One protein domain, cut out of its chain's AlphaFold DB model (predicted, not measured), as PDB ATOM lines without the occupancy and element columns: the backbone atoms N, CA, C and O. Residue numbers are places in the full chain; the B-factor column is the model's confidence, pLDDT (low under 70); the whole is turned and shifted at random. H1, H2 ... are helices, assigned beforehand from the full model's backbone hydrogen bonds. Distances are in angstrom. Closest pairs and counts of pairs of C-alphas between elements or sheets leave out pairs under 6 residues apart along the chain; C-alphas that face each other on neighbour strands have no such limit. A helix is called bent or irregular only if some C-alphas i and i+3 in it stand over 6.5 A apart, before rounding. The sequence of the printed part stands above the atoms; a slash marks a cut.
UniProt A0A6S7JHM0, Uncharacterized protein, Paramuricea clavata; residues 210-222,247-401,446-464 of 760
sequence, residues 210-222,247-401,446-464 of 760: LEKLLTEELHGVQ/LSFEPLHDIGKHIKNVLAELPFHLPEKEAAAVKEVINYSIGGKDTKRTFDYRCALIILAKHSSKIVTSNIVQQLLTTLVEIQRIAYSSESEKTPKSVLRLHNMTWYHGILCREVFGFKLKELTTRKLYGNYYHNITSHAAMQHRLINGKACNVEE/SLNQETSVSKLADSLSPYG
ATOM      1  N   LEU A 210     -21.166  57.695  27.670       43.72
ATOM      2  CA  LEU A 210     -19.840  57.328  28.146       43.72
ATOM      3  C   LEU A 210     -19.864  56.078  29.048       43.72
ATOM      4  O   LEU A 210     -18.989  55.220  28.964       43.72
ATOM      5  N   GLU A 211     -20.914  55.925  29.860       42.09
ATOM      6  CA  GLU A 211     -21.219  54.686  30.595       42.09
ATOM      7  C   GLU A 211     -21.569  53.529  29.656       42.09
ATOM      8  O   GLU A 211     -21.138  52.392  29.884       42.09
ATOM      9  N   LYS A 212     -22.308  53.804  28.570       46.19
ATOM     10  CA  LYS A 212     -22.662  52.771  27.593       46.19
ATOM     11  C   LYS A 212     -21.417  52.195  26.926       46.19
ATOM     12  O   LYS A 212     -21.364  50.979  26.785       46.19
ATOM     13  N   LEU A 213     -20.446  53.030  26.543       43.75
ATOM     14  CA  LEU A 213     -19.274  52.674  25.725       43.75
ATOM     15  C   LEU A 213     -18.091  52.034  26.482       43.75
ATOM     16  O   LEU A 213     -17.188  51.521  25.836       43.75
ATOM     17  N   LEU A 214     -18.082  51.994  27.820       37.94
ATOM     18  CA  LEU A 214     -16.933  51.466  28.588       37.94
ATOM     19  C   LEU A 214     -17.050  49.982  28.958       37.94
ATOM     20  O   LEU A 214     -16.065  49.277  29.188       37.94
ATOM     21  N   THR A 215     -18.291  49.550  29.111       39.22
ATOM     22  CA  THR A 215     -18.680  48.334  29.825       39.22
ATOM     23  C   THR A 215     -17.910  47.106  29.279       39.22
ATOM     24  O   THR A 215     -17.212  46.460  30.069       39.22
ATOM     25  N   GLU A 216     -17.807  46.924  27.948       42.44
ATOM     26  CA  GLU A 216     -17.237  45.715  27.311       42.44
ATOM     27  C   GLU A 216     -15.677  45.646  27.279       42.44
ATOM     28  O   GLU A 216     -15.069  45.723  26.213       42.44
ATOM     29  N   GLU A 217     -15.026  45.377  28.432       41.53
ATOM     30  CA  GLU A 217     -13.551  45.062  28.598       41.53
ATOM     31  C   GLU A 217     -12.988  43.904  29.561       41.53
ATOM     32  O   GLU A 217     -13.830  43.190  29.046       41.53
ATOM     33  N   LEU A 218     -12.875  42.773  30.303       36.44
ATOM     34  CA  LEU A 218     -11.725  42.227  31.104       36.44
ATOM     35  C   LEU A 218     -12.009  40.759  31.548       36.44
ATOM     36  O   LEU A 218     -13.186  40.441  31.667       36.44
ATOM     37  N   HIS A 219     -10.988  39.899  31.801       33.12
ATOM     38  CA  HIS A 219     -11.005  38.563  32.500       33.12
ATOM     39  C   HIS A 219      -9.577  37.888  32.506       33.12
ATOM     40  O   HIS A 219      -8.753  38.330  31.704       33.12
ATOM     41  N   GLY A 220      -9.205  36.777  33.200       37.00
ATOM     42  CA  GLY A 220      -9.895  35.941  34.218       37.00
ATOM     43  C   GLY A 220      -9.358  34.482  34.482       37.00
ATOM     44  O   GLY A 220      -8.581  33.975  33.674       37.00
ATOM     45  N   VAL A 221      -9.891  33.759  35.508       36.72
ATOM     46  CA  VAL A 221      -9.714  32.298  35.919       36.72
ATOM     47  C   VAL A 221      -8.511  31.941  36.871       36.72
ATOM     48  O   VAL A 221      -7.703  32.817  37.101       36.72
ATOM     49  N   GLN A 222      -8.460  30.765  37.576       33.88
ATOM     50  CA  GLN A 222      -7.763  30.537  38.901       33.88
ATOM     51  C   GLN A 222      -7.226  29.084  39.255       33.88
ATOM     52  O   GLN A 222      -7.399  28.151  38.467       33.88
ATOM     53  N   LEU A 247     -14.765  27.235  46.792       78.56
ATOM     54  CA  LEU A 247     -15.980  27.734  46.150       78.56
ATOM     55  C   LEU A 247     -16.085  27.162  44.727       78.56
ATOM     56  O   LEU A 247     -15.335  27.555  43.832       78.56
ATOM     57  N   SER A 248     -17.013  26.227  44.531       76.75
ATOM     58  CA  SER A 248     -17.244  25.538  43.252       76.75
ATOM     59  C   SER A 248     -18.076  26.353  42.250       76.75
ATOM     60  O   SER A 248     -18.293  25.903  41.125       76.75
ATOM     61  N   PHE A 249     -18.537  27.546  42.638       85.62
ATOM     62  CA  PHE A 249     -19.206  28.506  41.764       85.62
ATOM     63  C   PHE A 249     -18.714  29.936  42.029       85.62
ATOM     64  O   PHE A 249     -18.756  30.429  43.158       85.62
ATOM     65  N   GLU A 250     -18.278  30.629  40.980       84.25
ATOM     66  CA  GLU A 250     -17.779  32.004  41.056       84.25
ATOM     67  C   GLU A 250     -18.576  32.901  40.084       84.25
ATOM     68  O   GLU A 250     -18.403  32.778  38.866       84.25
ATOM     69  N   PRO A 251     -19.467  33.789  40.578       83.62
ATOM     70  CA  PRO A 251     -20.418  34.514  39.732       83.62
ATOM     71  C   PRO A 251     -19.812  35.374  38.623       83.62
ATOM     72  O   PRO A 251     -20.437  35.489  37.571       83.62
ATOM     73  N   LEU A 252     -18.616  35.947  38.800       83.31
ATOM     74  CA  LEU A 252     -17.982  36.730  37.740       83.31
ATOM     75  C   LEU A 252     -17.613  35.830  36.554       83.31
ATOM     76  O   LEU A 252     -18.008  36.096  35.419       83.31
ATOM     77  N   HIS A 253     -16.872  34.751  36.783       86.31
ATOM     78  CA  HIS A 253     -16.415  33.895  35.691       86.31
ATOM     79  C   HIS A 253     -17.502  32.955  35.171       86.31
ATOM     80  O   HIS A 253     -17.661  32.843  33.956       86.31
ATOM     81  N   ASP A 254     -18.263  32.297  36.040       91.50
ATOM     82  CA  ASP A 254     -19.186  31.250  35.605       91.50
ATOM     83  C   ASP A 254     -20.389  31.824  34.852       91.50
ATOM     84  O   ASP A 254     -20.637  31.430  33.710       91.50
ATOM     85  N   ILE A 255     -21.078  32.825  35.410       92.81
ATOM     86  CA  ILE A 255     -22.202  33.477  34.720       92.81
ATOM     87  C   ILE A 255     -21.707  34.214  33.478       92.81
ATOM     88  O   ILE A 255     -22.222  33.979  32.385       92.81
ATOM     89  N   GLY A 256     -20.685  35.064  33.598       90.56
ATOM     90  CA  GLY A 256     -20.203  35.867  32.474       90.56
ATOM     91  C   GLY A 256     -19.756  35.043  31.270       90.56
ATOM     92  O   GLY A 256     -20.108  35.351  30.127       90.56
ATOM     93  N   LYS A 257     -19.008  33.960  31.507       93.06
ATOM     94  CA  LYS A 257     -18.521  33.088  30.431       93.06
ATOM     95  C   LYS A 257     -19.602  32.141  29.918       93.06
ATOM     96  O   LYS A 257     -19.608  31.879  28.716       93.06
ATOM     97  N   HIS A 258     -20.527  31.668  30.757       96.81
ATOM     98  CA  HIS A 258     -21.660  30.871  30.278       96.81
ATOM     99  C   HIS A 258     -22.612  31.705  29.415       96.81
ATOM    100  O   HIS A 258     -22.897  31.307  28.288       96.81
ATOM    101  N   ILE A 259     -22.989  32.916  29.848       97.19
ATOM    102  CA  ILE A 259     -23.775  33.845  29.021       97.19
ATOM    103  C   ILE A 259     -23.052  34.131  27.696       97.19
ATOM    104  O   ILE A 259     -23.665  34.022  26.635       97.19
ATOM    105  N   LYS A 260     -21.742  34.427  27.721       95.94
ATOM    106  CA  LYS A 260     -20.934  34.614  26.500       95.94
ATOM    107  C   LYS A 260     -21.035  33.427  25.536       95.94
ATOM    108  O   LYS A 260     -21.026  33.634  24.324       95.94
ATOM    109  N   ASN A 261     -21.120  32.201  26.051       97.00
ATOM    110  CA  ASN A 261     -21.259  31.001  25.232       97.00
ATOM    111  C   ASN A 261     -22.695  30.821  24.707       97.00
ATOM    112  O   ASN A 261     -22.870  30.576  23.518       97.00
ATOM    113  N   VAL A 262     -23.713  31.005  25.554       97.31
ATOM    114  CA  VAL A 262     -25.135  30.937  25.168       97.31
ATOM    115  C   VAL A 262     -25.456  31.959  24.072       97.31
ATOM    116  O   VAL A 262     -26.028  31.592  23.049       97.31
ATOM    117  N   LEU A 263     -25.030  33.217  24.232       96.00
ATOM    118  CA  LEU A 263     -25.262  34.279  23.243       96.00
ATOM    119  C   LEU A 263     -24.492  34.059  21.927       96.00
ATOM    120  O   LEU A 263     -24.966  34.481  20.876       96.00
ATOM    121  N   ALA A 264     -23.331  33.398  21.962       95.38
ATOM    122  CA  ALA A 264     -22.579  33.068  20.749       95.38
ATOM    123  C   ALA A 264     -23.202  31.897  19.967       95.38
ATOM    124  O   ALA A 264     -23.251  31.942  18.742       95.38
ATOM    125  N   GLU A 265     -23.689  30.863  20.657       97.38
ATOM    126  CA  GLU A 265     -24.252  29.662  20.024       97.38
ATOM    127  C   GLU A 265     -25.706  29.858  19.559       97.38
ATOM    128  O   GLU A 265     -26.082  29.381  18.487       97.38
ATOM    129  N   LEU A 266     -26.531  30.574  20.336       96.62
ATOM    130  CA  LEU A 266     -27.981  30.665  20.121       96.62
ATOM    131  C   LEU A 266     -28.408  31.078  18.701       96.62
ATOM    132  O   LEU A 266     -29.268  30.392  18.144       96.62
ATOM    133  N   PRO A 267     -27.819  32.106  18.059       96.25
ATOM    134  CA  PRO A 267     -28.246  32.515  16.724       96.25
ATOM    135  C   PRO A 267     -28.110  31.437  15.646       96.25
ATOM    136  O   PRO A 267     -28.720  31.557  14.590       96.25
ATOM    137  N   PHE A 268     -27.306  30.397  15.866       96.12
ATOM    138  CA  PHE A 268     -27.120  29.321  14.895       96.12
ATOM    139  C   PHE A 268     -28.218  28.249  14.977       96.12
ATOM    140  O   PHE A 268     -28.328  27.421  14.070       96.12
ATOM    141  N   HIS A 269     -29.050  28.251  16.026       94.38
ATOM    142  CA  HIS A 269     -30.176  27.319  16.212       94.38
ATOM    143  C   HIS A 269     -31.550  27.939  15.952       94.38
ATOM    144  O   HIS A 269     -32.560  27.258  16.094       94.38
ATOM    145  N   LEU A 270     -31.585  29.196  15.511       94.44
ATOM    146  CA  LEU A 270     -32.803  29.913  15.143       94.44
ATOM    147  C   LEU A 270     -33.028  29.919  13.614       94.44
ATOM    148  O   LEU A 270     -32.058  29.824  12.855       94.44
ATOM    149  N   PRO A 271     -34.281  30.068  13.137       94.38
ATOM    150  CA  PRO A 271     -34.584  30.389  11.741       94.38
ATOM    151  C   PRO A 271     -33.881  31.677  11.294       94.38
ATOM    152  O   PRO A 271     -33.720  32.596  12.087       94.38
ATOM    153  N   GLU A 272     -33.518  31.789  10.014       93.69
ATOM    154  CA  GLU A 272     -32.649  32.861   9.491       93.69
ATOM    155  C   GLU A 272     -33.081  34.292   9.874       93.69
ATOM    156  O   GLU A 272     -32.247  35.096  10.294       93.69
ATOM    157  N   LYS A 273     -34.385  34.599   9.810       92.56
ATOM    158  CA  LYS A 273     -34.931  35.912  10.206       92.56
ATOM    159  C   LYS A 273     -34.783  36.185  11.708       92.56
ATOM    160  O   LYS A 273     -34.357  37.271  12.093       92.56
ATOM    161  N   GLU A 274     -35.098  35.198  12.547       94.00
ATOM    162  CA  GLU A 274     -34.953  35.302  14.004       94.00
ATOM    163  C   GLU A 274     -33.463  35.381  14.389       94.00
ATOM    164  O   GLU A 274     -33.064  36.206  15.206       94.00
ATOM    165  N   ALA A 275     -32.612  34.584  13.734       94.38
ATOM    166  CA  ALA A 275     -31.163  34.573  13.904       94.38
ATOM    167  C   ALA A 275     -30.510  35.923  13.568       94.38
ATOM    168  O   ALA A 275     -29.598  36.353  14.279       94.38
ATOM    169  N   ALA A 276     -30.960  36.592  12.501       94.06
ATOM    170  CA  ALA A 276     -30.489  37.923  12.126       94.06
ATOM    171  C   ALA A 276     -30.848  38.964  13.200       94.06
ATOM    172  O   ALA A 276     -29.959  39.640  13.716       94.06
ATOM    173  N   ALA A 277     -32.117  39.020  13.609       92.88
ATOM    174  CA  ALA A 277     -32.591  39.960  14.624       92.88
ATOM    175  C   ALA A 277     -31.980  39.702  16.020       92.88
ATOM    176  O   ALA A 277     -31.652  40.643  16.742       92.88
ATOM    177  N   VAL A 278     -31.740  38.442  16.404       93.69
ATOM    178  CA  VAL A 278     -31.030  38.113  17.655       93.69
ATOM    179  C   VAL A 278     -29.552  38.524  17.590       93.69
ATOM    180  O   VAL A 278     -29.046  39.090  18.561       93.69
ATOM    181  N   LYS A 279     -28.859  38.325  16.455       94.25
ATOM    182  CA  LYS A 279     -27.492  38.855  16.254       94.25
ATOM    183  C   LYS A 279     -27.461  40.377  16.348       94.25
ATOM    184  O   LYS A 279     -26.562  40.917  16.983       94.25
ATOM    185  N   GLU A 280     -28.442  41.054  15.760       93.31
ATOM    186  CA  GLU A 280     -28.577  42.510  15.809       93.31
ATOM    187  C   GLU A 280     -28.765  43.021  17.250       93.31
ATOM    188  O   GLU A 280     -28.007  43.884  17.693       93.31
ATOM    189  N   VAL A 281     -29.675  42.427  18.035       92.38
ATOM    190  CA  VAL A 281     -29.871  42.780  19.457       92.38
ATOM    191  C   VAL A 281     -28.604  42.537  20.287       92.38
ATOM    192  O   VAL A 281     -28.234  43.382  21.108       92.38
ATOM    193  N   ILE A 282     -27.896  41.425  20.062       91.62
ATOM    194  CA  ILE A 282     -26.609  41.151  20.721       91.62
ATOM    195  C   ILE A 282     -25.562  42.201  20.312       91.62
ATOM    196  O   ILE A 282     -24.832  42.692  21.170       91.62
ATOM    197  N   ASN A 283     -25.514  42.607  19.042       90.25
ATOM    198  CA  ASN A 283     -24.550  43.589  18.542       90.25
ATOM    199  C   ASN A 283     -24.824  45.017  19.060       90.25
ATOM    200  O   ASN A 283     -23.890  45.708  19.463       90.25
ATOM    201  N   TYR A 284     -26.086  45.453  19.151       87.25
ATOM    202  CA  TYR A 284     -26.435  46.741  19.780       87.25
ATOM    203  C   TYR A 284     -26.215  46.766  21.300       87.25
ATOM    204  O   TYR A 284     -26.059  47.851  21.878       87.25
ATOM    205  N   SER A 285     -26.216  45.591  21.938       84.19
ATOM    206  CA  SER A 285     -25.940  45.435  23.368       84.19
ATOM    207  C   SER A 285     -24.439  45.410  23.664       84.19
ATOM    208  O   SER A 285     -23.993  46.114  24.568       84.19
ATOM    209  N   ILE A 286     -23.682  44.575  22.935       86.31
ATOM    210  CA  ILE A 286     -22.295  44.186  23.252       86.31
ATOM    211  C   ILE A 286     -21.394  43.978  22.019       86.31
ATOM    212  O   ILE A 286     -20.510  43.114  22.011       86.31
ATOM    213  N   GLY A 287     -21.655  44.697  20.929       68.19
ATOM    214  CA  GLY A 287     -20.863  44.630  19.700       68.19
ATOM    215  C   GLY A 287     -19.638  45.544  19.695       68.19
ATOM    216  O   GLY A 287     -18.561  45.109  19.289       68.19
ATOM    217  N   GLY A 288     -19.805  46.787  20.151       71.69
ATOM    218  CA  GLY A 288     -18.977  47.934  19.757       71.69
ATOM    219  C   GLY A 288     -17.739  48.256  20.596       71.69
ATOM    220  O   GLY A 288     -17.221  49.357  20.436       71.69
ATOM    221  N   LYS A 289     -17.284  47.374  21.494       74.62
ATOM    222  CA  LYS A 289     -16.066  47.589  22.303       74.62
ATOM    223  C   LYS A 289     -15.164  46.353  22.322       74.62
ATOM    224  O   LYS A 289     -15.575  45.259  21.935       74.62
ATOM    225  N   ASP A 290     -13.937  46.507  22.803       61.50
ATOM    226  CA  ASP A 290     -12.840  45.627  22.388       61.50
ATOM    227  C   ASP A 290     -12.614  44.329  23.203       61.50
ATOM    228  O   ASP A 290     -12.163  43.352  22.602       61.50
ATOM    229  N   THR A 291     -12.962  44.224  24.505       67.25
ATOM    230  CA  THR A 291     -12.548  43.038  25.327       67.25
ATOM    231  C   THR A 291     -13.671  42.251  26.058       67.25
ATOM    232  O   THR A 291     -13.526  41.044  26.277       67.25
ATOM    233  N   LYS A 292     -14.840  42.855  26.319       79.81
ATOM    234  CA  LYS A 292     -16.093  42.276  26.894       79.81
ATOM    235  C   LYS A 292     -16.071  41.678  28.329       79.81
ATOM    236  O   LYS A 292     -15.702  40.511  28.508       79.81
ATOM    237  N   ARG A 293     -16.567  42.451  29.333       80.06
ATOM    238  CA  ARG A 293     -16.684  42.086  30.771       80.06
ATOM    239  C   ARG A 293     -17.970  41.290  31.014       80.06
ATOM    240  O   ARG A 293     -18.855  41.189  30.169       80.06
ATOM    241  N   THR A 294     -18.111  40.758  32.223       83.44
ATOM    242  CA  THR A 294     -19.337  40.069  32.658       83.44
ATOM    243  C   THR A 294     -20.542  40.989  32.788       83.44
ATOM    244  O   THR A 294     -21.632  40.585  32.402       83.44
ATOM    245  N   PHE A 295     -20.356  42.227  33.255       85.06
ATOM    246  CA  PHE A 295     -21.416  43.241  33.317       85.06
ATOM    247  C   PHE A 295     -22.135  43.403  31.962       85.06
ATOM    248  O   PHE A 295     -23.361  43.437  31.913       85.06
ATOM    249  N   ASP A 296     -21.397  43.366  30.852       87.75
ATOM    250  CA  ASP A 296     -21.944  43.392  29.492       87.75
ATOM    251  C   ASP A 296     -22.788  42.181  29.165       87.75
ATOM    252  O   ASP A 296     -23.908  42.324  28.692       87.75
ATOM    253  N   TYR A 297     -22.259  40.983  29.416       92.94
ATOM    254  CA  TYR A 297     -22.973  39.743  29.154       92.94
ATOM    255  C   TYR A 297     -24.263  39.683  29.988       92.94
ATOM    256  O   TYR A 297     -25.330  39.393  29.447       92.94
ATOM    257  N   ARG A 298     -24.195  40.081  31.262       93.19
ATOM    258  CA  ARG A 298     -25.340  40.241  32.171       93.19
ATOM    259  C   ARG A 298     -26.399  41.207  31.622       93.19
ATOM    260  O   ARG A 298     -27.578  40.848  31.584       93.19
ATOM    261  N   CYS A 299     -26.000  42.383  31.130       91.50
ATOM    262  CA  CYS A 299     -26.905  43.346  30.492       91.50
ATOM    263  C   CYS A 299     -27.470  42.849  29.149       91.50
ATOM    264  O   CYS A 299     -28.672  42.957  28.916       91.50
ATOM    265  N   ALA A 300     -26.632  42.275  28.282       93.19
ATOM    266  CA  ALA A 300     -27.013  41.748  26.970       93.19
ATOM    267  C   ALA A 300     -28.061  40.648  27.077       93.19
ATOM    268  O   ALA A 300     -28.997  40.609  26.285       93.19
ATOM    269  N   LEU A 301     -27.919  39.774  28.076       95.56
ATOM    270  CA  LEU A 301     -28.890  38.732  28.356       95.56
ATOM    271  C   LEU A 301     -30.253  39.320  28.734       95.56
ATOM    272  O   LEU A 301     -31.259  38.856  28.211       95.56
ATOM    273  N   ILE A 302     -30.299  40.340  29.597       93.44
ATOM    274  CA  ILE A 302     -31.558  40.992  29.995       93.44
ATOM    275  C   ILE A 302     -32.205  41.706  28.804       93.44
ATOM    276  O   ILE A 302     -33.403  41.553  28.571       93.44
ATOM    277  N   ILE A 303     -31.417  42.448  28.019       92.06
ATOM    278  CA  ILE A 303     -31.902  43.136  26.814       92.06
ATOM    279  C   ILE A 303     -32.438  42.113  25.803       92.06
ATOM    280  O   ILE A 303     -33.544  42.284  25.290       92.06
ATOM    281  N   LEU A 304     -31.712  41.017  25.563       93.56
ATOM    282  CA  LEU A 304     -32.168  39.965  24.662       93.56
ATOM    283  C   LEU A 304     -33.423  39.267  25.197       93.56
ATOM    284  O   LEU A 304     -34.383  39.157  24.448       93.56
ATOM    285  N   ALA A 305     -33.468  38.881  26.476       92.38
ATOM    286  CA  ALA A 305     -34.634  38.257  27.109       92.38
ATOM    287  C   ALA A 305     -35.887  39.153  27.074       92.38
ATOM    288  O   ALA A 305     -37.006  38.647  26.998       92.38
ATOM    289  N   LYS A 306     -35.712  40.481  27.106       89.94
ATOM    290  CA  LYS A 306     -36.797  41.463  26.969       89.94
ATOM    291  C   LYS A 306     -37.337  41.572  25.542       89.94
ATOM    292  O   LYS A 306     -38.516  41.859  25.354       89.94
ATOM    293  N   HIS A 307     -36.473  41.390  24.545       87.38
ATOM    294  CA  HIS A 307     -36.811  41.547  23.129       87.38
ATOM    295  C   HIS A 307     -37.159  40.223  22.430       87.38
ATOM    296  O   HIS A 307     -37.896  40.245  21.443       87.38
ATOM    297  N   SER A 308     -36.698  39.074  22.934       84.94
ATOM    298  CA  SER A 308     -36.908  37.756  22.322       84.94
ATOM    299  C   SER A 308     -38.385  37.407  22.153       84.94
ATOM    300  O   SER A 308     -38.747  36.880  21.110       84.94
ATOM    301  N   SER A 309     -39.258  37.814  23.075       80.38
ATOM    302  CA  SER A 309     -40.715  37.606  22.998       80.38
ATOM    303  C   SER A 309     -41.401  38.292  21.807       80.38
ATOM    304  O   SER A 309     -42.557  37.996  21.513       80.38
ATOM    305  N   LYS A 310     -40.704  39.203  21.114       84.81
ATOM    306  CA  LYS A 310     -41.166  39.895  19.897       84.81
ATOM    307  C   LYS A 310     -40.430  39.456  18.625       84.81
ATOM    308  O   LYS A 310     -40.777  39.915  17.543       84.81
ATOM    309  N   ILE A 311     -39.381  38.645  18.766       86.19
ATOM    310  CA  ILE A 311     -38.402  38.329  17.711       86.19
ATOM    311  C   ILE A 311     -38.333  36.823  17.436       86.19
ATOM    312  O   ILE A 311     -38.087  36.416  16.305       86.19
ATOM    313  N   VAL A 312     -38.530  36.008  18.471       86.38
ATOM    314  CA  VAL A 312     -38.406  34.554  18.459       86.38
ATOM    315  C   VAL A 312     -39.771  33.955  18.775       86.38
ATOM    316  O   VAL A 312     -40.302  34.133  19.868       86.38
ATOM    317  N   THR A 313     -40.332  33.217  17.822       83.19
ATOM    318  CA  THR A 313     -41.622  32.512  17.963       83.19
ATOM    319  C   THR A 313     -41.561  31.360  18.975       83.19
ATOM    320  O   THR A 313     -42.579  30.922  19.511       83.19
ATOM    321  N   SER A 314     -40.354  30.870  19.260       86.88
ATOM    322  CA  SER A 314     -40.091  29.709  20.106       86.88
ATOM    323  C   SER A 314     -40.068  30.050  21.606       86.88
ATOM    324  O   SER A 314     -39.062  30.523  22.141       86.88
ATOM    325  N   ASN A 315     -41.158  29.739  22.319       88.81
ATOM    326  CA  ASN A 315     -41.281  29.951  23.773       88.81
ATOM    327  C   ASN A 315     -40.130  29.310  24.581       88.81
ATOM    328  O   ASN A 315     -39.641  29.891  25.546       88.81
ATOM    329  N   ILE A 316     -39.620  28.150  24.153       91.06
ATOM    330  CA  ILE A 316     -38.529  27.460  24.857       91.06
ATOM    331  C   ILE A 316     -37.197  28.242  24.806       91.06
ATOM    332  O   ILE A 316     -36.380  28.144  25.721       91.06
ATOM    333  N   VAL A 317     -37.003  29.105  23.801       93.75
ATOM    334  CA  VAL A 317     -35.865  30.044  23.733       93.75
ATOM    335  C   VAL A 317     -36.079  31.243  24.661       93.75
ATOM    336  O   VAL A 317     -35.141  31.671  25.332       93.75
ATOM    337  N   GLN A 318     -37.311  31.754  24.767       91.81
ATOM    338  CA  GLN A 318     -37.646  32.777  25.765       91.81
ATOM    339  C   GLN A 318     -37.395  32.252  27.188       91.81
ATOM    340  O   GLN A 318     -36.779  32.943  27.997       91.81
ATOM    341  N   GLN A 319     -37.808  31.016  27.480       92.81
ATOM    342  CA  GLN A 319     -37.557  30.342  28.756       92.81
ATOM    343  C   GLN A 319     -36.053  30.141  29.012       92.81
ATOM    344  O   GLN A 319     -35.583  30.398  30.123       92.81
ATOM    345  N   LEU A 320     -35.270  29.751  27.999       96.19
ATOM    346  CA  LEU A 320     -33.811  29.597  28.102       96.19
ATOM    347  C   LEU A 320     -33.114  30.898  28.534       96.19
ATOM    348  O   LEU A 320     -32.217  30.873  29.378       96.19
ATOM    349  N   LEU A 321     -33.529  32.028  27.957       95.50
ATOM    350  CA  LEU A 321     -32.991  33.349  28.281       95.50
ATOM    351  C   LEU A 321     -33.470  33.816  29.664       95.50
ATOM    352  O   LEU A 321     -32.653  34.209  30.494       95.50
ATOM    353  N   THR A 322     -34.773  33.701  29.937       93.31
ATOM    354  CA  THR A 322     -35.402  34.049  31.222       93.31
ATOM    355  C   THR A 322     -34.773  33.308  32.404       93.31
ATOM    356  O   THR A 322     -34.407  33.945  33.390       93.31
ATOM    357  N   THR A 323     -34.594  31.987  32.310       95.56
ATOM    358  CA  THR A 323     -33.982  31.189  33.391       95.56
ATOM    359  C   THR A 323     -32.555  31.642  33.700       95.56
ATOM    360  O   THR A 323     -32.171  31.705  34.865       95.56
ATOM    361  N   LEU A 324     -31.777  32.044  32.688       96.44
ATOM    362  CA  LEU A 324     -30.425  32.559  32.906       96.44
ATOM    363  C   LEU A 324     -30.415  33.984  33.486       96.44
ATOM    364  O   LEU A 324     -29.494  34.312  34.234       96.44
ATOM    365  N   VAL A 325     -31.432  34.814  33.194       95.19
ATOM    366  CA  VAL A 325     -31.625  36.108  33.878       95.19
ATOM    367  C   VAL A 325     -31.885  35.887  35.368       95.19
ATOM    368  O   VAL A 325     -31.271  36.548  36.199       95.19
ATOM    369  N   GLU A 326     -32.728  34.919  35.716       93.88
ATOM    370  CA  GLU A 326     -33.035  34.610  37.115       93.88
ATOM    371  C   GLU A 326     -31.817  34.086  37.887       93.88
ATOM    372  O   GLU A 326     -31.535  34.552  38.992       93.88
ATOM    373  N   ILE A 327     -31.027  33.195  37.275       96.06
ATOM    374  CA  ILE A 327     -29.764  32.705  37.852       96.06
ATOM    375  C   ILE A 327     -28.819  33.870  38.174       96.06
ATOM    376  O   ILE A 327     -28.271  33.926  39.276       96.06
ATOM    377  N   GLN A 328     -28.636  34.826  37.252       93.88
ATOM    378  CA  GLN A 328     -27.750  35.969  37.504       93.88
ATOM    379  C   GLN A 328     -28.323  37.012  38.473       93.88
ATOM    380  O   GLN A 328     -27.546  37.777  39.042       93.88
ATOM    381  N   ARG A 329     -29.651  37.067  38.655       92.00
ATOM    382  CA  ARG A 329     -30.297  37.943  39.640       92.00
ATOM    383  C   ARG A 329     -30.010  37.434  41.048       92.00
ATOM    384  O   ARG A 329     -29.502  38.183  41.875       92.00
ATOM    385  N   ILE A 330     -30.250  36.146  41.292       92.44
ATOM    386  CA  ILE A 330     -30.056  35.531  42.613       92.44
ATOM    387  C   ILE A 330     -28.561  35.437  42.968       92.44
ATOM    388  O   ILE A 330     -28.174  35.745  44.090       92.44
ATOM    389  N   ALA A 331     -27.687  35.102  42.011       89.12
ATOM    390  CA  ALA A 331     -26.244  34.988  42.260       89.12
ATOM    391  C   ALA A 331     -25.526  36.319  42.583       89.12
ATOM    392  O   ALA A 331     -24.369  36.292  43.002       89.12
ATOM    393  N   TYR A 332     -26.183  37.464  42.377       86.12
ATOM    394  CA  TYR A 332     -25.670  38.803  42.694       86.12
ATOM    395  C   TYR A 332     -26.550  39.553  43.720       86.12
ATOM    396  O   TYR A 332     -26.280  40.721  44.013       86.12
ATOM    397  N   SER A 333     -27.575  38.899  44.285       82.38
ATOM    398  CA  SER A 333     -28.468  39.501  45.283       82.38
ATOM    399  C   SER A 333     -27.733  39.824  46.590       82.38
ATOM    400  O   SER A 333     -26.659  39.296  46.876       82.38
ATOM    401  N   SER A 334     -28.320  40.675  47.427       73.19
ATOM    402  CA  SER A 334     -27.855  40.895  48.800       73.19
ATOM    403  C   SER A 334     -28.042  39.653  49.686       73.19
ATOM    404  O   SER A 334     -28.847  38.767  49.380       73.19
ATOM    405  N   GLU A 335     -27.334  39.603  50.820       73.38
ATOM    406  CA  GLU A 335     -27.521  38.553  51.833       73.38
ATOM    407  C   GLU A 335     -28.950  38.568  52.402       73.38
ATOM    408  O   GLU A 335     -29.548  37.518  52.599       73.38
ATOM    409  N   SER A 336     -29.551  39.754  52.562       72.00
ATOM    410  CA  SER A 336     -30.950  39.932  52.980       72.00
ATOM    411  C   SER A 336     -31.987  39.343  52.013       72.00
ATOM    412  O   SER A 336     -33.145  39.179  52.388       72.00
ATOM    413  N   GLU A 337     -31.594  39.003  50.784       81.50
ATOM    414  CA  GLU A 337     -32.447  38.298  49.818       81.50
ATOM    415  C   GLU A 337     -32.252  36.765  49.867       81.50
ATOM    416  O   GLU A 337     -33.076  36.034  49.302       81.50
ATOM    417  N   LYS A 338     -31.228  36.252  50.584       87.25
ATOM    418  CA  LYS A 338     -30.977  34.811  50.788       87.25
ATOM    419  C   LYS A 338     -32.044  34.206  51.701       87.25
ATOM    420  O   LYS A 338     -31.936  34.158  52.921       87.25
ATOM    421  N   THR A 339     -33.097  33.720  51.065       89.94
ATOM    422  CA  THR A 339     -34.310  33.165  51.675       89.94
ATOM    423  C   THR A 339     -34.564  31.740  51.174       89.94
ATOM    424  O   THR A 339     -34.112  31.421  50.065       89.94
ATOM    425  N   PRO A 340     -35.309  30.884  51.909       92.31
ATOM    426  CA  PRO A 340     -35.738  29.572  51.415       92.31
ATOM    427  C   PRO A 340     -36.350  29.645  50.008       92.31
ATOM    428  O   PRO A 340     -35.960  28.879  49.127       92.31
ATOM    429  N   LYS A 341     -37.191  30.657  49.746       93.56
ATOM    430  CA  LYS A 341     -37.707  30.959  48.402       93.56
ATOM    431  C   LYS A 341     -36.600  31.159  47.357       93.56
ATOM    432  O   LYS A 341     -36.649  30.537  46.300       93.56
ATOM    433  N   SER A 342     -35.592  31.994  47.635       93.31
ATOM    434  CA  SER A 342     -34.478  32.236  46.699       93.31
ATOM    435  C   SER A 342     -33.638  30.980  46.420       93.31
ATOM    436  O   SER A 342     -33.166  30.796  45.300       93.31
ATOM    437  N   VAL A 343     -33.488  30.101  47.419       94.62
ATOM    438  CA  VAL A 343     -32.769  28.826  47.295       94.62
ATOM    439  C   VAL A 343     -33.543  27.873  46.388       94.62
ATOM    440  O   VAL A 343     -32.984  27.405  45.395       94.62
ATOM    441  N   LEU A 344     -34.834  27.645  46.667       95.94
ATOM    442  CA  LEU A 344     -35.713  26.823  45.827       95.94
ATOM    443  C   LEU A 344     -35.734  27.340  44.382       95.94
ATOM    444  O   LEU A 344     -35.476  26.578  43.447       95.94
ATOM    445  N   ARG A 345     -35.930  28.655  44.208       96.12
ATOM    446  CA  ARG A 345     -35.908  29.320  42.901       96.12
ATOM    447  C   ARG A 345     -34.591  29.089  42.163       96.12
ATOM    448  O   ARG A 345     -34.618  28.815  40.967       96.12
ATOM    449  N   LEU A 346     -33.439  29.160  42.836       96.50
ATOM    450  CA  LEU A 346     -32.147  28.958  42.177       96.50
ATOM    451  C   LEU A 346     -31.907  27.494  41.781       96.50
ATOM    452  O   LEU A 346     -31.418  27.264  40.674       96.50
ATOM    453  N   HIS A 347     -32.284  26.501  42.600       96.56
ATOM    454  CA  HIS A 347     -32.254  25.088  42.172       96.56
ATOM    455  C   HIS A 347     -33.157  24.885  40.946       96.56
ATOM    456  O   HIS A 347     -32.706  24.372  39.924       96.56
ATOM    457  N   ASN A 348     -34.401  25.371  41.004       97.12
ATOM    458  CA  ASN A 348     -35.373  25.252  39.915       97.12
ATOM    459  C   ASN A 348     -34.883  25.902  38.613       97.12
ATOM    460  O   ASN A 348     -34.901  25.270  37.554       97.12
ATOM    461  N   MET A 349     -34.385  27.141  38.677       97.12
ATOM    462  CA  MET A 349     -33.868  27.862  37.512       97.12
ATOM    463  C   MET A 349     -32.592  27.225  36.950       97.12
ATOM    464  O   MET A 349     -32.474  27.105  35.731       97.12
ATOM    465  N   THR A 350     -31.650  26.782  37.793       96.00
ATOM    466  CA  THR A 350     -30.400  26.143  37.329       96.00
ATOM    467  C   THR A 350     -30.652  24.791  36.668       96.00
ATOM    468  O   THR A 350     -30.102  24.537  35.592       96.00
ATOM    469  N   TRP A 351     -31.535  23.957  37.228       95.88
ATOM    470  CA  TRP A 351     -31.963  22.717  36.581       95.88
ATOM    471  C   TRP A 351     -32.671  22.986  35.253       95.88
ATOM    472  O   TRP A 351     -32.273  22.453  34.213       95.88
ATOM    473  N   TYR A 352     -33.689  23.853  35.271       96.62
ATOM    474  CA  TYR A 352     -34.523  24.109  34.101       96.62
ATOM    475  C   TYR A 352     -33.701  24.730  32.966       96.62
ATOM    476  O   TYR A 352     -33.782  24.259  31.835       96.62
ATOM    477  N   HIS A 353     -32.804  25.677  33.265       97.62
ATOM    478  CA  HIS A 353     -31.842  26.213  32.298       97.62
ATOM    479  C   HIS A 353     -30.965  25.119  31.662       97.62
ATOM    480  O   HIS A 353     -30.716  25.138  30.452       97.62
ATOM    481  N   GLY A 354     -30.527  24.133  32.454       94.25
ATOM    482  CA  GLY A 354     -29.767  22.979  31.971       94.25
ATOM    483  C   GLY A 354     -30.555  22.092  31.001       94.25
ATOM    484  O   GLY A 354     -30.015  21.658  29.981       94.25
ATOM    485  N   ILE A 355     -31.845  21.868  31.267       94.50
ATOM    486  CA  ILE A 355     -32.748  21.168  30.341       94.50
ATOM    487  C   ILE A 355     -32.978  21.997  29.071       94.50
ATOM    488  O   ILE A 355     -32.806  21.485  27.966       94.50
ATOM    489  N   LEU A 356     -33.282  23.287  29.210       95.38
ATOM    490  CA  LEU A 356     -33.537  24.204  28.096       95.38
ATOM    491  C   LEU A 356     -32.329  24.315  27.149       95.38
ATOM    492  O   LEU A 356     -32.510  24.320  25.932       95.38
ATOM    493  N   CYS A 357     -31.094  24.304  27.669       94.12
ATOM    494  CA  CYS A 357     -29.884  24.224  26.839       94.12
ATOM    495  C   CYS A 357     -29.872  22.961  25.960       94.12
ATOM    496  O   CYS A 357     -29.573  23.037  24.768       94.12
ATOM    497  N   ARG A 358     -30.225  21.799  26.530       90.94
ATOM    498  CA  ARG A 358     -30.267  20.516  25.804       90.94
ATOM    499  C   ARG A 358     -31.374  20.488  24.750       90.94
ATOM    500  O   ARG A 358     -31.163  19.906  23.693       90.94
ATOM    501  N   GLU A 359     -32.517  21.112  25.022       92.19
ATOM    502  CA  GLU A 359     -33.638  21.199  24.077       92.19
ATOM    503  C   GLU A 359     -33.353  22.158  22.909       92.19
ATOM    504  O   GLU A 359     -33.648  21.822  21.764       92.19
ATOM    505  N   VAL A 360     -32.741  23.321  23.166       93.94
ATOM    506  CA  VAL A 360     -32.479  24.341  22.131       93.94
ATOM    507  C   VAL A 360     -31.210  24.051  21.318       93.94
ATOM    508  O   VAL A 360     -31.197  24.278  20.110       93.94
ATOM    509  N   PHE A 361     -30.139  23.554  21.946       93.31
ATOM    510  CA  PHE A 361     -28.835  23.357  21.286       93.31
ATOM    511  C   PHE A 361     -28.488  21.887  21.018       93.31
ATOM    512  O   PHE A 361     -27.677  21.576  20.138       93.31
ATOM    513  N   GLY A 362     -29.044  20.965  21.809       88.62
ATOM    514  CA  GLY A 362     -28.609  19.571  21.844       88.62
ATOM    515  C   GLY A 362     -27.102  19.438  22.084       88.62
ATOM    516  O   GLY A 362     -26.478  20.253  22.763       88.62
ATOM    517  N   PHE A 363     -26.499  18.404  21.493       82.75
ATOM    518  CA  PHE A 363     -25.045  18.179  21.518       82.75
ATOM    519  C   PHE A 363     -24.353  18.477  20.174       82.75
ATOM    520  O   PHE A 363     -23.124  18.454  20.101       82.75
ATOM    521  N   LYS A 364     -25.122  18.769  19.114       82.56
ATOM    522  CA  LYS A 364     -24.628  19.098  17.763       82.56
ATOM    523  C   LYS A 364     -24.516  20.616  17.593       82.56
ATOM    524  O   LYS A 364     -25.277  21.229  16.846       82.56
ATOM    525  N   LEU A 365     -23.574  21.193  18.330       90.75
ATOM    526  CA  LEU A 365     -23.270  22.621  18.285       90.75
ATOM    527  C   LEU A 365     -22.674  23.030  16.926       90.75
ATOM    528  O   LEU A 365     -22.120  22.197  16.205       90.75
ATOM    529  N   LYS A 366     -22.825  24.310  16.579       92.31
ATOM    530  CA  LYS A 366     -22.541  24.879  15.251       92.31
ATOM    531  C   LYS A 366     -21.410  25.908  15.265       92.31
ATOM    532  O   LYS A 366     -20.655  25.958  14.299       92.31
ATOM    533  N   GLU A 367     -21.274  26.683  16.340       95.12
ATOM    534  CA  GLU A 367     -20.238  27.719  16.507       95.12
ATOM    535  C   GLU A 367     -19.240  27.327  17.613       95.12
ATOM    536  O   GLU A 367     -18.025  27.489  17.483       95.12
ATOM    537  N   LEU A 368     -19.734  26.750  18.709       93.75
ATOM    538  CA  LEU A 368     -18.942  26.355  19.866       93.75
ATOM    539  C   LEU A 368     -18.647  24.853  19.900       93.75
ATOM    540  O   LEU A 368     -19.395  24.017  19.405       93.75
ATOM    541  N   THR A 369     -17.560  24.477  20.575       86.25
ATOM    542  CA  THR A 369     -17.334  23.072  20.938       86.25
ATOM    543  C   THR A 369     -18.187  22.696  22.149       86.25
ATOM    544  O   THR A 369     -18.400  23.515  23.045       86.25
ATOM    545  N   THR A 370     -18.608  21.431  22.241       77.00
ATOM    546  CA  THR A 370     -19.390  20.906  23.378       77.00
ATOM    547  C   THR A 370     -18.708  21.192  24.720       77.00
ATOM    548  O   THR A 370     -19.370  21.582  25.673       77.00
ATOM    549  N   ARG A 371     -17.367  21.106  24.769       77.12
ATOM    550  CA  ARG A 371     -16.542  21.442  25.946       77.12
ATOM    551  C   ARG A 371     -16.549  22.934  26.314       77.12
ATOM    552  O   ARG A 371     -16.243  23.262  27.454       77.12
ATOM    553  N   LYS A 372     -16.826  23.841  25.373       82.75
ATOM    554  CA  LYS A 372     -16.894  25.285  25.644       82.75
ATOM    555  C   LYS A 372     -18.260  25.667  26.212       82.75
ATOM    556  O   LYS A 372     -18.286  26.347  27.230       82.75
ATOM    557  N   LEU A 373     -19.355  25.198  25.606       84.75
ATOM    558  CA  LEU A 373     -20.714  25.469  26.093       84.75
ATOM    559  C   LEU A 373     -21.032  24.679  27.372       84.75
ATOM    560  O   LEU A 373     -21.229  25.280  28.418       84.75
ATOM    561  N   TYR A 374     -20.984  23.344  27.321       80.56
ATOM    562  CA  TYR A 374     -21.256  22.449  28.459       80.56
ATOM    563  C   TYR A 374     -20.001  22.168  29.308       80.56
ATOM    564  O   TYR A 374     -19.822  21.075  29.843       80.56
ATOM    565  N   GLY A 375     -19.080  23.134  29.362       78.50
ATOM    566  CA  GLY A 375     -17.850  23.050  30.148       78.50
ATOM    567  C   GLY A 375     -18.040  23.471  31.603       78.50
ATOM    568  O   GLY A 375     -19.161  23.560  32.101       78.50
ATOM    569  N   ASN A 376     -16.921  23.797  32.259       80.12
ATOM    570  CA  ASN A 376     -16.860  24.229  33.658       80.12
ATOM    571  C   ASN A 376     -17.939  25.266  34.011       80.12
ATOM    572  O   ASN A 376     -18.694  25.035  34.938       80.12
ATOM    573  N   TYR A 377     -18.084  26.341  33.232       90.31
ATOM    574  CA  TYR A 377     -19.037  27.421  33.526       90.31
ATOM    575  C   TYR A 377     -20.501  26.936  33.604       90.31
ATOM    576  O   TYR A 377     -21.228  27.280  34.533       90.31
ATOM    577  N   TYR A 378     -20.920  26.076  32.668       88.38
ATOM    578  CA  TYR A 378     -22.245  25.444  32.674       88.38
ATOM    579  C   TYR A 378     -22.394  24.457  33.842       88.38
ATOM    580  O   TYR A 378     -23.438  24.425  34.490       88.38
ATOM    581  N   HIS A 379     -21.367  23.653  34.129       79.56
ATOM    582  CA  HIS A 379     -21.386  22.699  35.243       79.56
ATOM    583  C   HIS A 379     -21.470  23.415  36.597       79.56
ATOM    584  O   HIS A 379     -22.314  23.072  37.417       79.56
ATOM    585  N   ASN A 380     -20.678  24.464  36.800       82.88
ATOM    586  CA  ASN A 380     -20.678  25.259  38.020       82.88
ATOM    587  C   ASN A 380     -22.052  25.905  38.257       82.88
ATOM    588  O   ASN A 380     -22.581  25.821  39.362       82.88
ATOM    589  N   ILE A 381     -22.694  26.443  37.214       90.38
ATOM    590  CA  ILE A 381     -24.074  26.947  37.306       90.38
ATOM    591  C   ILE A 381     -25.075  25.823  37.615       90.38
ATOM    592  O   ILE A 381     -25.875  25.954  38.535       90.38
ATOM    593  N   THR A 382     -25.052  24.721  36.861       85.06
ATOM    594  CA  THR A 382     -26.104  23.681  36.917       85.06
ATOM    595  C   THR A 382     -25.910  22.624  38.006       85.06
ATOM    596  O   THR A 382     -26.808  21.820  38.236       85.06
ATOM    597  N   SER A 383     -24.756  22.591  38.675       77.38
ATOM    598  CA  SER A 383     -24.436  21.616  39.729       77.38
ATOM    599  C   SER A 383     -24.017  22.261  41.051       77.38
ATOM    600  O   SER A 383     -24.322  21.698  42.101       77.38
ATOM    601  N   HIS A 384     -23.386  23.443  41.035       85.12
ATOM    602  CA  HIS A 384     -22.764  24.017  42.238       85.12
ATOM    603  C   HIS A 384     -23.444  25.291  42.739       85.12
ATOM    604  O   HIS A 384     -23.637  25.418  43.943       85.12
ATOM    605  N   ALA A 385     -23.889  26.193  41.859       89.00
ATOM    606  CA  ALA A 385     -24.419  27.507  42.242       89.00
ATOM    607  C   ALA A 385     -25.560  27.445  43.271       89.00
ATOM    608  O   ALA A 385     -25.514  28.133  44.289       89.00
ATOM    609  N   ALA A 386     -26.554  26.584  43.040       92.00
ATOM    610  CA  ALA A 386     -27.706  26.447  43.929       92.00
ATOM    611  C   ALA A 386     -27.391  25.721  45.253       92.00
ATOM    612  O   ALA A 386     -28.047  25.977  46.260       92.00
ATOM    613  N   MET A 387     -26.368  24.853  45.277       86.81
ATOM    614  CA  MET A 387     -25.869  24.259  46.525       86.81
ATOM    615  C   MET A 387     -25.083  25.299  47.327       86.81
ATOM    616  O   MET A 387     -25.344  25.502  48.507       86.81
ATOM    617  N   GLN A 388     -24.182  26.028  46.662       89.62
ATOM    618  CA  GLN A 388     -23.383  27.074  47.288       89.62
ATOM    619  C   GLN A 388     -24.272  28.154  47.918       89.62
ATOM    620  O   GLN A 388     -24.040  28.520  49.065       89.62
ATOM    621  N   HIS A 389     -25.338  28.580  47.227       91.31
ATOM    622  CA  HIS A 389     -26.297  29.586  47.711       91.31
ATOM    623  C   HIS A 389     -27.172  29.130  48.897       91.31
ATOM    624  O   HIS A 389     -27.842  29.970  49.492       91.31
ATOM    625  N   ARG A 390     -27.165  27.845  49.297       90.69
ATOM    626  CA  ARG A 390     -27.727  27.446  50.606       90.69
ATOM    627  C   ARG A 390     -26.909  28.085  51.730       90.69
ATOM    628  O   ARG A 390     -27.455  28.827  52.548       90.69
ATOM    629  N   LEU A 391     -25.590  27.878  51.701       86.25
ATOM    630  CA  LEU A 391     -24.659  28.321  52.742       86.25
ATOM    631  C   LEU A 391     -24.152  29.757  52.549       86.25
ATOM    632  O   LEU A 391     -24.169  30.535  53.498       86.25
ATOM    633  N   ILE A 392     -23.692  30.107  51.343       82.50
ATOM    634  CA  ILE A 392     -22.951  31.339  51.036       82.50
ATOM    635  C   ILE A 392     -23.573  32.034  49.818       82.50
ATOM    636  O   ILE A 392     -23.571  31.493  48.710       82.50
ATOM    637  N   ASN A 393     -24.060  33.263  50.002       80.75
ATOM    638  CA  ASN A 393     -24.591  34.084  48.916       80.75
ATOM    639  C   ASN A 393     -23.536  34.335  47.811       80.75
ATOM    640  O   ASN A 393     -22.372  34.645  48.085       80.75
ATOM    641  N   GLY A 394     -23.948  34.270  46.539       78.38
ATOM    642  CA  GLY A 394     -23.048  34.471  45.394       78.38
ATOM    643  C   GLY A 394     -22.302  35.817  45.388       78.38
ATOM    644  O   GLY A 394     -21.104  35.853  45.097       78.38
ATOM    645  N   LYS A 395     -22.940  36.920  45.800       74.00
ATOM    646  CA  LYS A 395     -22.322  38.253  45.910       74.00
ATOM    647  C   LYS A 395     -21.163  38.269  46.915       74.00
ATOM    648  O   LYS A 395     -20.169  38.949  46.668       74.00
ATOM    649  N   ALA A 396     -21.235  37.483  47.994       69.38
ATOM    650  CA  ALA A 396     -20.124  37.315  48.936       69.38
ATOM    651  C   ALA A 396     -18.940  36.554  48.302       69.38
ATOM    652  O   ALA A 396     -17.777  36.856  48.592       69.38
ATOM    653  N   CYS A 397     -19.213  35.624  47.381       72.81
ATOM    654  CA  CYS A 397     -18.202  34.891  46.613       72.81
ATOM    655  C   CYS A 397     -17.558  35.726  45.492       72.81
ATOM    656  O   CYS A 397     -16.344  35.624  45.319       72.81
ATOM    657  N   ASN A 398     -18.316  36.598  44.814       73.50
ATOM    658  CA  ASN A 398     -17.905  37.414  43.655       73.50
ATOM    659  C   ASN A 398     -16.550  38.148  43.831       73.50
ATOM    660  O   ASN A 398     -16.194  38.599  44.926       73.50
ATOM    661  N   VAL A 399     -15.779  38.250  42.743       71.06
ATOM    662  CA  VAL A 399     -14.337  38.555  42.753       71.06
ATOM    663  C   VAL A 399     -13.906  39.753  41.889       71.06
ATOM    664  O   VAL A 399     -12.710  39.933  41.643       71.06
ATOM    665  N   GLU A 400     -14.843  40.589  41.417       70.06
ATOM    666  CA  GLU A 400     -14.520  41.700  40.495       70.06
ATOM    667  C   GLU A 400     -13.434  42.650  41.013       70.06
ATOM    668  O   GLU A 400     -12.603  43.125  40.243       70.06
ATOM    669  N   GLU A 401     -13.448  42.956  42.309       65.19
ATOM    670  CA  GLU A 401     -12.511  43.913  42.899       65.19
ATOM    671  C   GLU A 401     -11.092  43.335  42.961       65.19
ATOM    672  O   GLU A 401     -10.114  44.036  42.707       65.19
ATOM    673  N   SER A 446     -18.167  48.577  41.321       54.84
ATOM    674  CA  SER A 446     -19.149  47.486  41.230       54.84
ATOM    675  C   SER A 446     -20.601  47.922  41.449       54.84
ATOM    676  O   SER A 446     -21.421  47.667  40.571       54.84
ATOM    677  N   LEU A 447     -20.938  48.643  42.530       56.09
ATOM    678  CA  LEU A 447     -22.336  49.015  42.806       56.09
ATOM    679  C   LEU A 447     -22.970  49.850  41.680       56.09
ATOM    680  O   LEU A 447     -24.150  49.668  41.393       56.09
ATOM    681  N   ASN A 448     -22.229  50.731  40.996       58.84
ATOM    682  CA  ASN A 448     -22.791  51.482  39.859       58.84
ATOM    683  C   ASN A 448     -23.172  50.555  38.695       58.84
ATOM    684  O   ASN A 448     -24.127  50.826  37.963       58.84
ATOM    685  N   GLN A 449     -22.423  49.466  38.524       68.44
ATOM    686  CA  GLN A 449     -22.662  48.464  37.493       68.44
ATOM    687  C   GLN A 449     -23.821  47.555  37.921       68.44
ATOM    688  O   GLN A 449     -24.789  47.433  37.176       68.44
ATOM    689  N   GLU A 450     -23.828  47.069  39.164       70.25
ATOM    690  CA  GLU A 450     -24.933  46.276  39.718       70.25
ATOM    691  C   GLU A 450     -26.266  47.036  39.684       70.25
ATOM    692  O   GLU A 450     -27.231  46.554  39.107       70.25
ATOM    693  N   THR A 451     -26.286  48.292  40.147       70.56
ATOM    694  CA  THR A 451     -27.446  49.204  40.069       70.56
ATOM    695  C   THR A 451     -27.979  49.362  38.639       70.56
ATOM    696  O   THR A 451     -29.158  49.658  38.439       70.56
ATOM    697  N   SER A 452     -27.119  49.202  37.630       76.06
ATOM    698  CA  SER A 452     -27.505  49.258  36.218       76.06
ATOM    699  C   SER A 452     -28.048  47.917  35.712       76.06
ATOM    700  O   SER A 452     -28.953  47.925  34.881       76.06
ATOM    701  N   VAL A 453     -27.569  46.778  36.234       81.94
ATOM    702  CA  VAL A 453     -28.173  45.458  35.980       81.94
ATOM    703  C   VAL A 453     -29.552  45.365  36.635       81.94
ATOM    704  O   VAL A 453     -30.501  44.994  35.946       81.94
ATOM    705  N   SER A 454     -29.697  45.781  37.901       81.12
ATOM    706  CA  SER A 454     -30.984  45.808  38.615       81.12
ATOM    707  C   SER A 454     -32.033  46.579  37.814       81.12
ATOM    708  O   SER A 454     -33.022  45.994  37.397       81.12
ATOM    709  N   LYS A 455     -31.750  47.832  37.428       83.12
ATOM    710  CA  LYS A 455     -32.678  48.675  36.641       83.12
ATOM    711  C   LYS A 455     -33.062  48.108  35.273       83.12
ATOM    712  O   LYS A 455     -34.082  48.507  34.712       83.12
ATOM    713  N   LEU A 456     -32.246  47.223  34.699       84.75
ATOM    714  CA  LEU A 456     -32.601  46.498  33.482       84.75
ATOM    715  C   LEU A 456     -33.512  45.305  33.805       84.75
ATOM    716  O   LEU A 456     -34.497  45.107  33.090       84.75
ATOM    717  N   ALA A 457     -33.225  44.556  34.874       83.44
ATOM    718  CA  ALA A 457     -34.047  43.446  35.360       83.44
ATOM    719  C   ALA A 457     -35.432  43.916  35.848       83.44
ATOM    720  O   ALA A 457     -36.433  43.342  35.432       83.44
ATOM    721  N   ASP A 458     -35.503  45.030  36.587       82.62
ATOM    722  CA  ASP A 458     -36.732  45.729  37.016       82.62
ATOM    723  C   ASP A 458     -37.648  46.115  35.838       82.62
ATOM    724  O   ASP A 458     -38.815  46.460  36.013       82.62
ATOM    725  N   SER A 459     -37.106  46.110  34.615       81.19
ATOM    726  CA  SER A 459     -37.826  46.442  33.387       81.19
ATOM    727  C   SER A 459     -38.395  45.212  32.654       81.19
ATOM    728  O   SER A 459     -38.967  45.365  31.568       81.19
ATOM    729  N   LEU A 460     -38.221  44.011  33.206       84.19
ATOM    730  CA  LEU A 460     -38.881  42.775  32.779       84.19
ATOM    731  C   LEU A 460     -40.227  42.609  33.505       84.19
ATOM    732  O   LEU A 460     -40.524  43.312  34.468       84.19
ATOM    733  N   SER A 461     -41.065  41.683  33.034       79.88
ATOM    734  CA  SER A 461     -42.302  41.335  33.743       79.88
ATOM    735  C   SER A 461     -41.983  40.599  35.056       79.88
ATOM    736  O   SER A 461     -41.140  39.700  35.016       79.88
ATOM    737  N   PRO A 462     -42.679  40.905  36.173       78.62
ATOM    738  CA  PRO A 462     -42.536  40.201  37.448       78.62
ATOM    739  C   PRO A 462     -42.584  38.684  37.302       78.62
ATOM    740  O   PRO A 462     -43.464  38.134  36.629       78.62
ATOM    741  N   TYR A 463     -41.645  38.001  37.947       81.12
ATOM    742  CA  TYR A 463     -41.479  36.569  37.766       81.12
ATOM    743  C   TYR A 463     -42.495  35.753  38.572       81.12
ATOM    744  O   TYR A 463     -42.476  35.718  39.804       81.12
ATOM    745  N   GLY A 464     -43.371  35.057  37.844       89.31
ATOM    746  CA  GLY A 464     -44.250  34.029  38.394       89.31
ATOM    747  C   GLY A 464     -43.500  32.764  38.825       89.31
ATOM    748  O   GLY A 464     -42.315  32.583  38.526       89.31
TER     749      GLY A 464
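AT A GLANCE: This is residues 210 to 222, 247 to 401 and 446 to 464 of the 760 residues of an uncharacterized protein of Paramuricea clavata (UniProt A0A6S7JHM0). What shape do these atoms make? A rounded bundle of six helices, up and down, each running against the one before it in the chain: H2 and H5 lie in the middle, H6 and H8 cover one side of them, and H3 and H4 lie on the other side. H10 packs on H4, and H1, farthest from the mean of the C-alphas, touches no helix. How large is it and what is it built of? The 187 printed residues hold ten named helices, H1 to H10 in order along the chain, and no named strand: the class is all helix. The whole is compact, with a radius of gyration of the C-alphas of 15.4 A, and spans 44 by 38 by 35 A.

IN THESE COORDINATES: Where does the printed part begin? H1 is residues 210 to 214, and C-alpha 210 stands at (-19.840, 57.328, 28.146). Which helices follow the first cut? H2, residues 251 to 268, is 26.2 A long from C-alpha 251 at (-20.418, 34.514, 39.732), and is only just irregular: C-alphas 264 and 267 are 7.0 A apart. H3 is residues 272 to 286, 20.6 A; H4 is residues 294 to 308, 20.5 A; H5 is residues 315 to 330, 22.6 A. H6, residues 340 to 361, is the longest helix, 31.5 A. Which helices come last? H7 is residues 370 to 373, and H8, residues 376 to 391, is 21.0 A long and irregular, with C-alphas 383 and 386 7.2 A apart and a kink of 48 degrees near residue 385. H9 is residues 394 to 397, and H10, residues 446 to 457, is 16.5 A long and ends with C-alpha 457 at (-34.047, 43.446, 35.360).

HOW THE PARTS SIT: What touches H2? H2 is the hub, touching H3, H4, H5, H7, H8 and H9. It touches H3 with residues 263 to 268 alone, a hairpin at a shallow tilt of 32 degrees, closest at the C-alphas of Pro 267 and Ala 275, 4.5 A; it touches H4 at a steep tilt of 41 degrees, the same way, closest at Gly 256 and Thr 294, C-alphas 4.3 A apart. Its residues 253 to 258 alone touch H8, opposite ways at a steep tilt of 41 degrees, the C-alphas of Asp 254 and Tyr 377 being closest at 4.4 A. How do the other long helices stand? H5 and H6 form a hairpin and touch, the closest C-alphas being those of Thr 323 and Met 349, 5.3 A. H6 and H8 touch at a shallow tilt of 12 degrees, opposite ways, closest at the C-alphas of Thr 350 and Thr 382, 5.0 A. H10 touches H4 the same way at a shallow tilt of 8 degrees, closest at the C-alphas of Cys 299 and Val 453, 6.0 A; H3 and H6, for instance, are apart. What do the backbones show? Each O i to N i+4 pair is within hydrogen-bond range in H3, H4, H6 and H10, against 12 of 14 in H2, 11 of 12 in H5, 7 of 12 in H8 and 0 of 1 in H1, where 0 of 2 O i to N i+3 pairs are within range; H7 and H9 are too short for an O i to N i+4 pair.

THE WHOLE: How far does it reach? The two C-alphas farthest apart are those of Lys 273 and Leu 391, 44.4 A. Where is the chain cut? Residues 223 to 246 are not printed, with C-alphas 222 and 247 11.3 A apart, and neither are residues 402 to 445, with C-alphas 401 and 446 7.7 A apart. Of the links that are printed whole, no link is long. Where is confidence low? The mean pLDDT of the printed part is 83.6, and 22 residues of this model are under 70, among them residues 210 to 222 and 446 to 449.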